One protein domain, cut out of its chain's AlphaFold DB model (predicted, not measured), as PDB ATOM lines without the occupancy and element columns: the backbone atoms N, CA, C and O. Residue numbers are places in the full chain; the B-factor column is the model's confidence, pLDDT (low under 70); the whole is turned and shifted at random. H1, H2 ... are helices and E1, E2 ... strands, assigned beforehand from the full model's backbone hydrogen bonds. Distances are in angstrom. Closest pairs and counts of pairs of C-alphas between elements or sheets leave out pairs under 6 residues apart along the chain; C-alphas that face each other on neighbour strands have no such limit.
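AT A GLANCE: This is residues 103 to 173 of the 214 residues of the protein "Thiolase-like protein" of Glomus cerebriforme (UniProt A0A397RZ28). The long helix H2 and the shorter H3 make a V, joined at its point by residues 134 to 136; the last part of the chain printed folds back into the V, where E1 and residues 168 to 169 form a small loop of strand pairing. H4 packs on H3, while the short H1 lies off the other side of H2, far from the middle. The printed part has 71 residues, with four named helices and one named strand in the order H1, H2, H3, H4, E1, and is mostly helix. It is compact, with a radius of gyration of the C-alphas of 12.8 A and spans of 37 by 25 by 18 A.

IN THESE COORDINATES: H2, residues 117 to 133, is 24.3 A long, from C-alpha 117 at (109.635, 149.081, 115.848) to C-alpha 133 at (133.445, 146.183, 112.220). H3, residues 137 to 147, is 15.7 A long. H4 holds residues 155 to 160, and H1 residues 103 to 107. E1, residues 163 to 165, ends at C-alpha 165 at (115.948, 143.614, 120.901).

HOW THE PARTS SIT: The closest C-alphas of H2 and E1, those of Gly 123 and Phe 165, are 5.9 A apart. H2 is near H3 and near H1, with closest C-alphas 8.0 A and 8.1 A apart. H3 and H4 touch at a steep tilt of 59 degrees, opposite ways; their closest C-alphas, of Glu 145 and Leu 155, are 5.8 A apart. E1 pairs with no named strand, but residues 163 to 165 pair antiparallel with residues 168 to 169. H1 is apart from H3, H4 and E1. In H1, H2, H3 and H4 every O i to N i+4 pair is within hydrogen-bond range.

THE WHOLE: The two farthest C-alphas, of Thr 104 and Ser 154, are 37.7 A apart. The printed part has no cut and no long link. Mean pLDDT of the printed part is 85.9; residues 110 to 114 and 148 to 150 are under 70.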
ATOM      1  N   ASP A 103     106.290 152.425 106.142       84.50
ATOM      2  CA  ASP A 103     106.042 151.089 105.571       84.50
ATOM      3  C   ASP A 103     107.185 150.578 104.687       84.50
ATOM      4  O   ASP A 103     107.591 149.427 104.822       84.50
ATOM      5  N   THR A 104     107.788 151.428 103.849       84.38
ATOM      6  CA  THR A 104     108.961 151.040 103.039       84.38
ATOM      7  C   THR A 104     110.182 150.707 103.899       84.38
ATOM      8  O   THR A 104     110.967 149.823 103.563       84.38
ATOM      9  N   THR A 105     110.359 151.411 105.017       81.56
ATOM     10  CA  THR A 105     111.448 151.110 105.957       81.56
ATOM     11  C   THR A 105     111.160 149.799 106.678       81.56
ATOM     12  O   THR A 105     112.045 148.956 106.790       81.56
ATOM     13  N   ILE A 106     109.911 149.601 107.107       79.69
ATOM     14  CA  ILE A 106     109.436 148.384 107.769       79.69
ATOM     15  C   ILE A 106     109.622 147.165 106.858       79.69
ATOM     16  O   ILE A 106     110.137 146.153 107.320       79.69
ATOM     17  N   SER A 107     109.283 147.260 105.567       80.62
ATOM     18  CA  SER A 107     109.403 146.140 104.621       80.62
ATOM     19  C   SER A 107     110.840 145.678 104.374       80.62
ATOM     20  O   SER A 107     111.045 144.568 103.894       80.62
ATOM     21  N   ASN A 108     111.831 146.522 104.676       78.19
ATOM     22  CA  ASN A 108     113.248 146.187 104.540       78.19
ATOM     23  C   ASN A 108     113.841 145.556 105.809       78.19
ATOM     24  O   ASN A 108     114.987 145.107 105.783       78.19
ATOM     25  N   LEU A 109     113.102 145.526 106.922       72.88
ATOM     26  CA  LEU A 109     113.545 144.850 108.138       72.88
ATOM     27  C   LEU A 109     113.289 143.345 108.017       72.88
ATOM     28  O   LEU A 109     112.236 142.913 107.554       72.88
ATOM     29  N   SER A 110     114.239 142.533 108.477       64.94
ATOM     30  CA  SER A 110     114.028 141.092 108.622       64.94
ATOM     31  C   SER A 110     112.892 140.821 109.613       64.94
ATOM     32  O   SER A 110     112.921 141.345 110.731       64.94
ATOM     33  N   GLU A 111     111.923 139.984 109.228       58.66
ATOM     34  CA  GLU A 111     110.791 139.608 110.080       58.66
ATOM     35  C   GLU A 111     111.280 139.097 111.440       58.66
ATOM     36  O   GLU A 111     111.933 138.058 111.540       58.66
ATOM     37  N   THR A 112     110.965 139.831 112.507       57.78
ATOM     38  CA  THR A 112     111.206 139.381 113.879       57.78
ATOM     39  C   THR A 112     110.014 139.717 114.774       57.78
ATOM     40  O   THR A 112     109.464 140.816 114.680       57.78
ATOM     41  N   PRO A 113     109.567 138.797 115.652       62.56
ATOM     42  CA  PRO A 113     108.360 139.024 116.438       62.56
ATOM     43  C   PRO A 113     108.617 139.884 117.691       62.56
ATOM     44  O   PRO A 113     109.627 139.726 118.371       62.56
ATOM     45  N   ASN A 114     107.611 140.690 118.056       69.50
ATOM     46  CA  ASN A 114     107.312 141.213 119.404       69.50
ATOM     47  C   ASN A 114     108.199 142.298 120.059       69.50
ATOM     48  O   ASN A 114     107.983 142.590 121.237       69.50
ATOM     49  N   SER A 115     109.095 142.979 119.340       78.50
ATOM     50  CA  SER A 115     109.809 144.157 119.882       78.50
ATOM     51  C   SER A 115     109.285 145.488 119.316       78.50
ATOM     52  O   SER A 115     108.776 145.509 118.194       78.50
ATOM     53  N   PRO A 116     109.415 146.628 120.030       84.44
ATOM     54  CA  PRO A 116     109.049 147.943 119.493       84.44
ATOM     55  C   PRO A 116     109.787 148.261 118.185       84.44
ATOM     56  O   PRO A 116     110.991 148.030 118.097       84.44
ATOM     57  N   PHE A 117     109.094 148.836 117.195       83.31
ATOM     58  CA  PHE A 117     109.635 149.081 115.848       83.31
ATOM     59  C   PHE A 117     110.998 149.792 115.853       83.31
ATOM     60  O   PHE A 117     111.959 149.294 115.274       83.31
ATOM     61  N   MET A 118     111.121 150.915 116.569       86.44
ATOM     62  CA  MET A 118     112.388 151.658 116.621       86.44
ATOM     63  C   MET A 118     113.525 150.830 117.234       86.44
ATOM     64  O   MET A 118     114.669 150.942 116.800       86.44
ATOM     65  N   ALA A 119     113.226 149.958 118.204       88.62
ATOM     66  CA  ALA A 119     114.225 149.062 118.781       88.62
ATOM     67  C   ALA A 119     114.690 147.999 117.775       88.62
ATOM     68  O   ALA A 119     115.861 147.630 117.792       88.62
ATOM     69  N   GLN A 120     113.806 147.550 116.875       87.44
ATOM     70  CA  GLN A 120     114.180 146.653 115.781       87.44
ATOM     71  C   GLN A 120     115.121 147.349 114.794       87.44
ATOM     72  O   GLN A 120     116.178 146.809 114.486       87.44
ATOM     73  N   VAL A 121     114.788 148.571 114.357       87.56
ATOM     74  CA  VAL A 121     115.631 149.357 113.436       87.56
ATOM     75  C   VAL A 121     117.037 149.542 114.012       87.56
ATOM     76  O   VAL A 121     118.023 149.154 113.388       87.56
ATOM     77  N   PHE A 122     117.141 150.090 115.226       90.12
ATOM     78  CA  PHE A 122     118.443 150.376 115.831       90.12
ATOM     79  C   PHE A 122     119.188 149.123 116.284       90.12
ATOM     80  O   PHE A 122     120.416 149.093 116.235       90.12
ATOM     81  N   GLY A 123     118.484 148.080 116.722       90.56
ATOM     82  CA  GLY A 123     119.145 146.854 117.143       90.56
ATOM     83  C   GLY A 123     119.648 146.027 115.963       90.56
ATOM     84  O   GLY A 123     120.756 145.510 116.059       90.56
ATOM     85  N   ASN A 124     118.927 145.989 114.835       89.38
ATOM     86  CA  ASN A 124     119.437 145.403 113.590       89.38
ATOM     87  C   ASN A 124     120.658 146.174 113.076       89.38
ATOM     88  O   ASN A 124     121.673 145.558 112.768       89.38
ATOM     89  N   ALA A 125     120.617 147.513 113.090       89.62
ATOM     90  CA  ALA A 125     121.790 148.329 112.764       89.62
ATOM     91  C   ALA A 125     122.976 148.047 113.709       89.62
ATOM     92  O   ALA A 125     124.128 147.991 113.282       89.62
ATOM     93  N   GLY A 126     122.702 147.822 114.998       91.06
ATOM     94  CA  GLY A 126     123.705 147.419 115.983       91.06
ATOM     95  C   GLY A 126     124.323 146.048 115.693       91.06
ATOM     96  O   GLY A 126     125.536 145.899 115.840       91.06
ATOM     97  N   ILE A 127     123.519 145.069 115.263       91.31
ATOM     98  CA  ILE A 127     123.986 143.741 114.833       91.31
ATOM     99  C   ILE A 127     124.887 143.879 113.604       91.31
ATOM    100  O   ILE A 127     126.039 143.449 113.660       91.31
ATOM    101  N   GLU A 128     124.421 144.558 112.553       91.38
ATOM    102  CA  GLU A 128     125.196 144.770 111.321       91.38
ATOM    103  C   GLU A 128     126.530 145.476 111.612       91.38
ATOM    104  O   GLU A 128     127.585 145.083 111.112       91.38
ATOM    105  N   TYR A 129     126.516 146.494 112.479       93.50
ATOM    106  CA  TYR A 129     127.732 147.192 112.887       93.50
ATOM    107  C   TYR A 129     128.725 146.259 113.598       93.50
ATOM    108  O   TYR A 129     129.933 146.332 113.355       93.50
ATOM    109  N   CYS A 130     128.234 145.365 114.464       93.12
ATOM    110  CA  CYS A 130     129.067 144.367 115.131       93.12
ATOM    111  C   CYS A 130     129.678 143.377 114.132       93.12
ATOM    112  O   CYS A 130     130.880 143.126 114.195       93.12
ATOM    113  N   GLU A 131     128.889 142.875 113.181       93.19
ATOM    114  CA  GLU A 131     129.345 141.942 112.144       93.19
ATOM    115  C   GLU A 131     130.391 142.569 111.214       93.19
ATOM    116  O   GLU A 131     131.419 141.956 110.920       93.19
ATOM    117  N   LYS A 132     130.162 143.810 110.777       95.88
ATOM    118  CA  LYS A 132     131.009 144.493 109.793       95.88
ATOM    119  C   LYS A 132     132.323 145.012 110.370       95.88
ATOM    120  O   LYS A 132     133.334 145.021 109.670       95.88
ATOM    121  N   TYR A 133     132.310 145.473 111.620       96.06
ATOM    122  CA  TYR A 133     133.445 146.183 112.220       96.06
ATOM    123  C   TYR A 133     134.045 145.482 113.445       96.06
ATOM    124  O   TYR A 133     134.974 146.013 114.052       96.06
ATOM    125  N   GLY A 134     133.545 144.302 113.826       93.31
ATOM    126  CA  GLY A 134     134.053 143.544 114.974       93.31
ATOM    127  C   GLY A 134     133.712 144.168 116.332       93.31
ATOM    128  O   GLY A 134     134.372 143.883 117.333       93.31
ATOM    129  N   ALA A 135     132.702 145.043 116.386       94.44
ATOM    130  CA  ALA A 135     132.159 145.515 117.654       94.44
ATOM    131  C   ALA A 135     131.363 144.401 118.362       94.44
ATOM    132  O   ALA A 135     131.086 143.350 117.793       94.44
ATOM    133  N   ASN A 136     131.013 144.613 119.631       92.44
ATOM    134  CA  ASN A 136     130.255 143.643 120.417       92.44
ATOM    135  C   ASN A 136     129.303 144.355 121.390       92.44
ATOM    136  O   ASN A 136     129.347 145.577 121.549       92.44
ATOM    137  N   ALA A 137     128.452 143.580 122.065       90.00
ATOM    138  CA  ALA A 137     127.464 144.107 123.004       90.00
ATOM    139  C   ALA A 137     128.085 144.908 124.167       90.00
ATOM    140  O   ALA A 137     127.476 145.863 124.641       90.00
ATOM    141  N   GLU A 138     129.307 144.582 124.601       92.94
ATOM    142  CA  GLU A 138     129.996 145.342 125.649       92.94
ATOM    143  C   GLU A 138     130.379 146.748 125.168       92.94
ATOM    144  O   GLU A 138     130.215 147.713 125.912       92.94
ATOM    145  N   HIS A 139     130.820 146.897 123.913       93.44
ATOM    146  CA  HIS A 139     131.049 148.220 123.322       93.44
ATOM    147  C   HIS A 139     129.761 149.054 123.303       93.44
ATOM    148  O   HIS A 139     129.791 150.229 123.668       93.44
ATOM    149  N   MET A 140     128.625 148.444 122.960       90.88
ATOM    150  CA  MET A 140     127.325 149.124 122.975       90.88
ATOM    151  C   MET A 140     126.889 149.514 124.394       90.88
ATOM    152  O   MET A 140     126.300 150.575 124.595       90.88
ATOM    153  N   ALA A 141     127.187 148.686 125.395       91.81
ATOM    154  CA  ALA A 141     126.878 148.991 126.790       91.81
ATOM    155  C   ALA A 141     127.756 150.133 127.342       91.81
ATOM    156  O   ALA A 141     127.245 151.004 128.043       91.81
ATOM    157  N   LYS A 142     129.038 150.202 126.951       92.00
ATOM    158  CA  LYS A 142     129.947 151.319 127.288       92.00
ATOM    159  C   LYS A 142     129.481 152.658 126.712       92.00
ATOM    160  O   LYS A 142     129.680 153.700 127.331       92.00
ATOM    161  N   ILE A 143     128.846 152.646 125.536       90.19
ATOM    162  CA  ILE A 143     128.205 153.841 124.968       90.19
ATOM    163  C   ILE A 143     127.068 154.309 125.886       90.19
ATOM    164  O   ILE A 143     127.014 155.488 126.227       90.19
ATOM    165  N   GLY A 144     126.209 153.391 126.342       86.88
ATOM    166  CA  GLY A 144     125.152 153.700 127.311       86.88
ATOM    167  C   GLY A 144     125.702 154.289 128.614       86.88
ATOM    168  O   GLY A 144     125.232 155.333 129.056       86.88
ATOM    169  N   GLU A 145     126.753 153.684 129.174       88.06
ATOM    170  CA  GLU A 145     127.403 154.145 130.414       88.06
ATOM    171  C   GLU A 145     127.904 155.592 130.304       88.06
ATOM    172  O   GLU A 145     127.796 156.369 131.249       88.06
ATOM    173  N   LYS A 146     128.415 155.980 129.131       85.00
ATOM    174  CA  LYS A 146     128.941 157.327 128.897       85.00
ATOM    175  C   LYS A 146     127.851 158.390 128.696       85.00
ATOM    176  O   LYS A 146     128.108 159.560 128.974       85.00
ATOM    177  N   ILE A 147     126.697 158.030 128.129       77.94
ATOM    178  CA  ILE A 147     125.749 159.003 127.552       77.94
ATOM    179  C   ILE A 147     124.502 159.216 128.422       77.94
ATOM    180  O   ILE A 147     123.855 160.253 128.296       77.94
ATOM    181  N   ILE A 148     124.140 158.294 129.320       67.25
ATOM    182  CA  ILE A 148     122.949 158.472 130.167       67.25
ATOM    183  C   ILE A 148     123.243 159.526 131.245       67.25
ATOM    184  O   ILE A 148     123.905 159.258 132.242       67.25
ATOM    185  N   VAL A 149     122.746 160.747 131.028       61.19
ATOM    186  CA  VAL A 149     123.009 161.908 131.903       61.19
ATOM    187  C   VAL A 149     122.016 162.013 133.070       61.19
ATOM    188  O   VAL A 149     122.294 162.698 134.049       61.19
ATOM    189  N   ILE A 150     120.853 161.355 132.982       64.62
ATOM    190  CA  ILE A 150     119.780 161.497 133.984       64.62
ATOM    191  C   ILE A 150     120.084 160.663 135.233       64.62
ATOM    192  O   ILE A 150     120.075 161.193 136.339       64.62
ATOM    193  N   ASP A 151     120.405 159.383 135.036       71.00
ATOM    194  CA  ASP A 151     120.768 158.440 136.090       71.00
ATOM    195  C   ASP A 151     122.096 157.774 135.724       71.00
ATOM    196  O   ASP A 151     122.223 157.151 134.667       71.00
ATOM    197  N   VAL A 152     123.093 157.889 136.600       79.06
ATOM    198  CA  VAL A 152     124.399 157.261 136.379       79.06
ATOM    199  C   VAL A 152     124.284 155.768 136.690       79.06
ATOM    200  O   VAL A 152     124.246 155.369 137.855       79.06
ATOM    201  N   TYR A 153     124.230 154.942 135.645       86.31
ATOM    202  CA  TYR A 153     124.257 153.482 135.750       86.31
ATOM    203  C   TYR A 153     125.661 152.950 135.467       86.31
ATOM    204  O   TYR A 153     126.317 153.373 134.520       86.31
ATOM    205  N   SER A 154     126.100 151.978 136.260       91.38
ATOM    206  CA  SER A 154     127.311 151.206 135.965       91.38
ATOM    207  C   SER A 154     127.125 150.307 134.739       91.38
ATOM    208  O   SER A 154     126.014 149.847 134.456       91.38
ATOM    209  N   LEU A 155     128.225 149.970 134.063       92.75
ATOM    210  CA  LEU A 155     128.239 149.022 132.946       92.75
ATOM    211  C   LEU A 155     127.486 147.712 133.244       92.75
ATOM    212  O   LEU A 155     126.730 147.223 132.405       92.75
ATOM    213  N   GLU A 156     127.654 147.154 134.445       93.69
ATOM    214  CA  GLU A 156     126.978 145.914 134.847       93.69
ATOM    215  C   GLU A 156     125.464 146.099 135.004       93.69
ATOM    216  O   GLU A 156     124.688 145.250 134.563       93.69
ATOM    217  N   GLN A 157     125.013 147.233 135.549       93.19
ATOM    218  CA  GLN A 157     123.582 147.545 135.610       93.19
ATOM    219  C   GLN A 157     122.978 147.648 134.209       93.19
ATOM    220  O   GLN A 157     121.908 147.094 133.970       93.19
ATOM    221  N   ILE A 158     123.685 148.282 133.269       92.75
ATOM    222  CA  ILE A 158     123.239 148.409 131.878       92.75
ATOM    223  C   ILE A 158     123.117 147.028 131.231       92.75
ATOM    224  O   ILE A 158     122.041 146.675 130.749       92.75
ATOM    225  N   LYS A 159     124.178 146.216 131.304       92.94
ATOM    226  CA  LYS A 159     124.209 144.850 130.753       92.94
ATOM    227  C   LYS A 159     123.139 143.934 131.348       92.94
ATOM    228  O   LYS A 159     122.604 143.092 130.639       92.94
ATOM    229  N   SER A 160     122.848 144.081 132.641       94.56
ATOM    230  CA  SER A 160     121.846 143.269 133.345       94.56
ATOM    231  C   SER A 160     120.404 143.748 133.146       94.56
ATOM    232  O   SER A 160     119.468 143.077 133.586       94.56
ATOM    233  N   SER A 161     120.200 144.903 132.508       94.12
ATOM    234  CA  SER A 161     118.859 145.442 132.305       94.12
ATOM    235  C   SER A 161     118.070 144.626 131.266       94.12
ATOM    236  O   SER A 161     118.671 143.949 130.430       94.12
ATOM    237  N   PRO A 162     116.721 144.653 131.303       93.69
ATOM    238  CA  PRO A 162     115.902 143.818 130.427       93.69
ATOM    239  C   PRO A 162     116.269 143.985 128.954       93.69
ATOM    240  O   PRO A 162     116.350 145.111 128.458       93.69
ATOM    241  N   GLN A 163     116.468 142.872 128.252       91.75
ATOM    242  CA  GLN A 163     116.716 142.887 126.815       91.75
ATOM    243  C   GLN A 163     115.473 143.398 126.075       91.75
ATOM    244  O   GLN A 163     114.352 142.995 126.386       91.75
ATOM    245  N   VAL A 164     115.678 144.286 125.102       90.38
ATOM    246  CA  VAL A 164     114.601 144.852 124.275       90.38
ATOM    247  C   VAL A 164     114.611 144.217 122.889       90.38
ATOM    248  O   VAL A 164     113.577 143.730 122.432       90.38
ATOM    249  N   PHE A 165     115.766 144.226 122.217       90.50
ATOM    250  CA  PHE A 165     115.948 143.614 120.901       90.50
ATOM    251  C   PHE A 165     117.438 143.474 120.558       90.50
ATOM    252  O   PHE A 165     118.203 144.424 120.723       90.50
ATOM    253  N   GLY A 166     117.859 142.311 120.050       88.31
ATOM    254  CA  GLY A 166     119.255 142.077 119.661       88.31
ATOM    255  C   GLY A 166     120.242 142.417 120.798       88.31
ATOM    256  O   GLY A 166     120.031 141.961 121.925       88.31
ATOM    257  N   PRO A 167     121.295 143.221 120.557       88.25
ATOM    258  CA  PRO A 167     122.250 143.631 121.589       88.25
ATOM    259  C   PRO A 167     121.737 144.762 122.499       88.25
ATOM    260  O   PRO A 167     122.478 145.202 123.377       88.25
ATOM    261  N   LEU A 168     120.518 145.277 122.279       90.56
ATOM    262  CA  LEU A 168     119.969 146.410 123.022       90.56
ATOM    263  C   LEU A 168     119.224 145.953 124.276       90.56
ATOM    264  O   LEU A 168     118.266 145.176 124.223       90.56
ATOM    265  N   THR A 169     119.624 146.522 125.405       92.31
ATOM    266  CA  THR A 169     118.925 146.441 126.687       92.31
ATOM    267  C   THR A 169     118.161 147.733 126.980       92.31
ATOM    268  O   THR A 169     118.390 148.769 126.355       92.31
ATOM    269  N   LYS A 170     117.243 147.696 127.949       90.31
ATOM    270  CA  LYS A 170     116.376 148.826 128.306       90.31
ATOM    271  C   LYS A 170     117.168 150.084 128.654       90.31
ATOM    272  O   LYS A 170     116.764 151.170 128.257       90.31
ATOM    273  N   LEU A 171     118.276 149.940 129.381       90.94
ATOM    274  CA  LEU A 171     119.112 151.082 129.753       90.94
ATOM    275  C   LEU A 171     119.954 151.616 128.586       90.94
ATOM    276  O   LEU A 171     120.535 152.678 128.713       90.94
ATOM    277  N   GLN A 172     119.994 150.942 127.435       90.62
ATOM    278  CA  GLN A 172     120.606 151.477 126.212       90.62
ATOM    279  C   GLN A 172     119.604 152.239 125.327       90.62
ATOM    280  O   GLN A 172     120.009 152.851 124.341       90.62
ATOM    281  N   CYS A 173     118.307 152.212 125.651       88.56
ATOM    282  CA  CYS A 173     117.274 152.950 124.929       88.56
ATOM    283  C   CYS A 173     117.091 154.355 125.517       88.56
ATOM    284  O   CYS A 173     117.076 154.526 126.738       88.56
TER     285      CYS A 173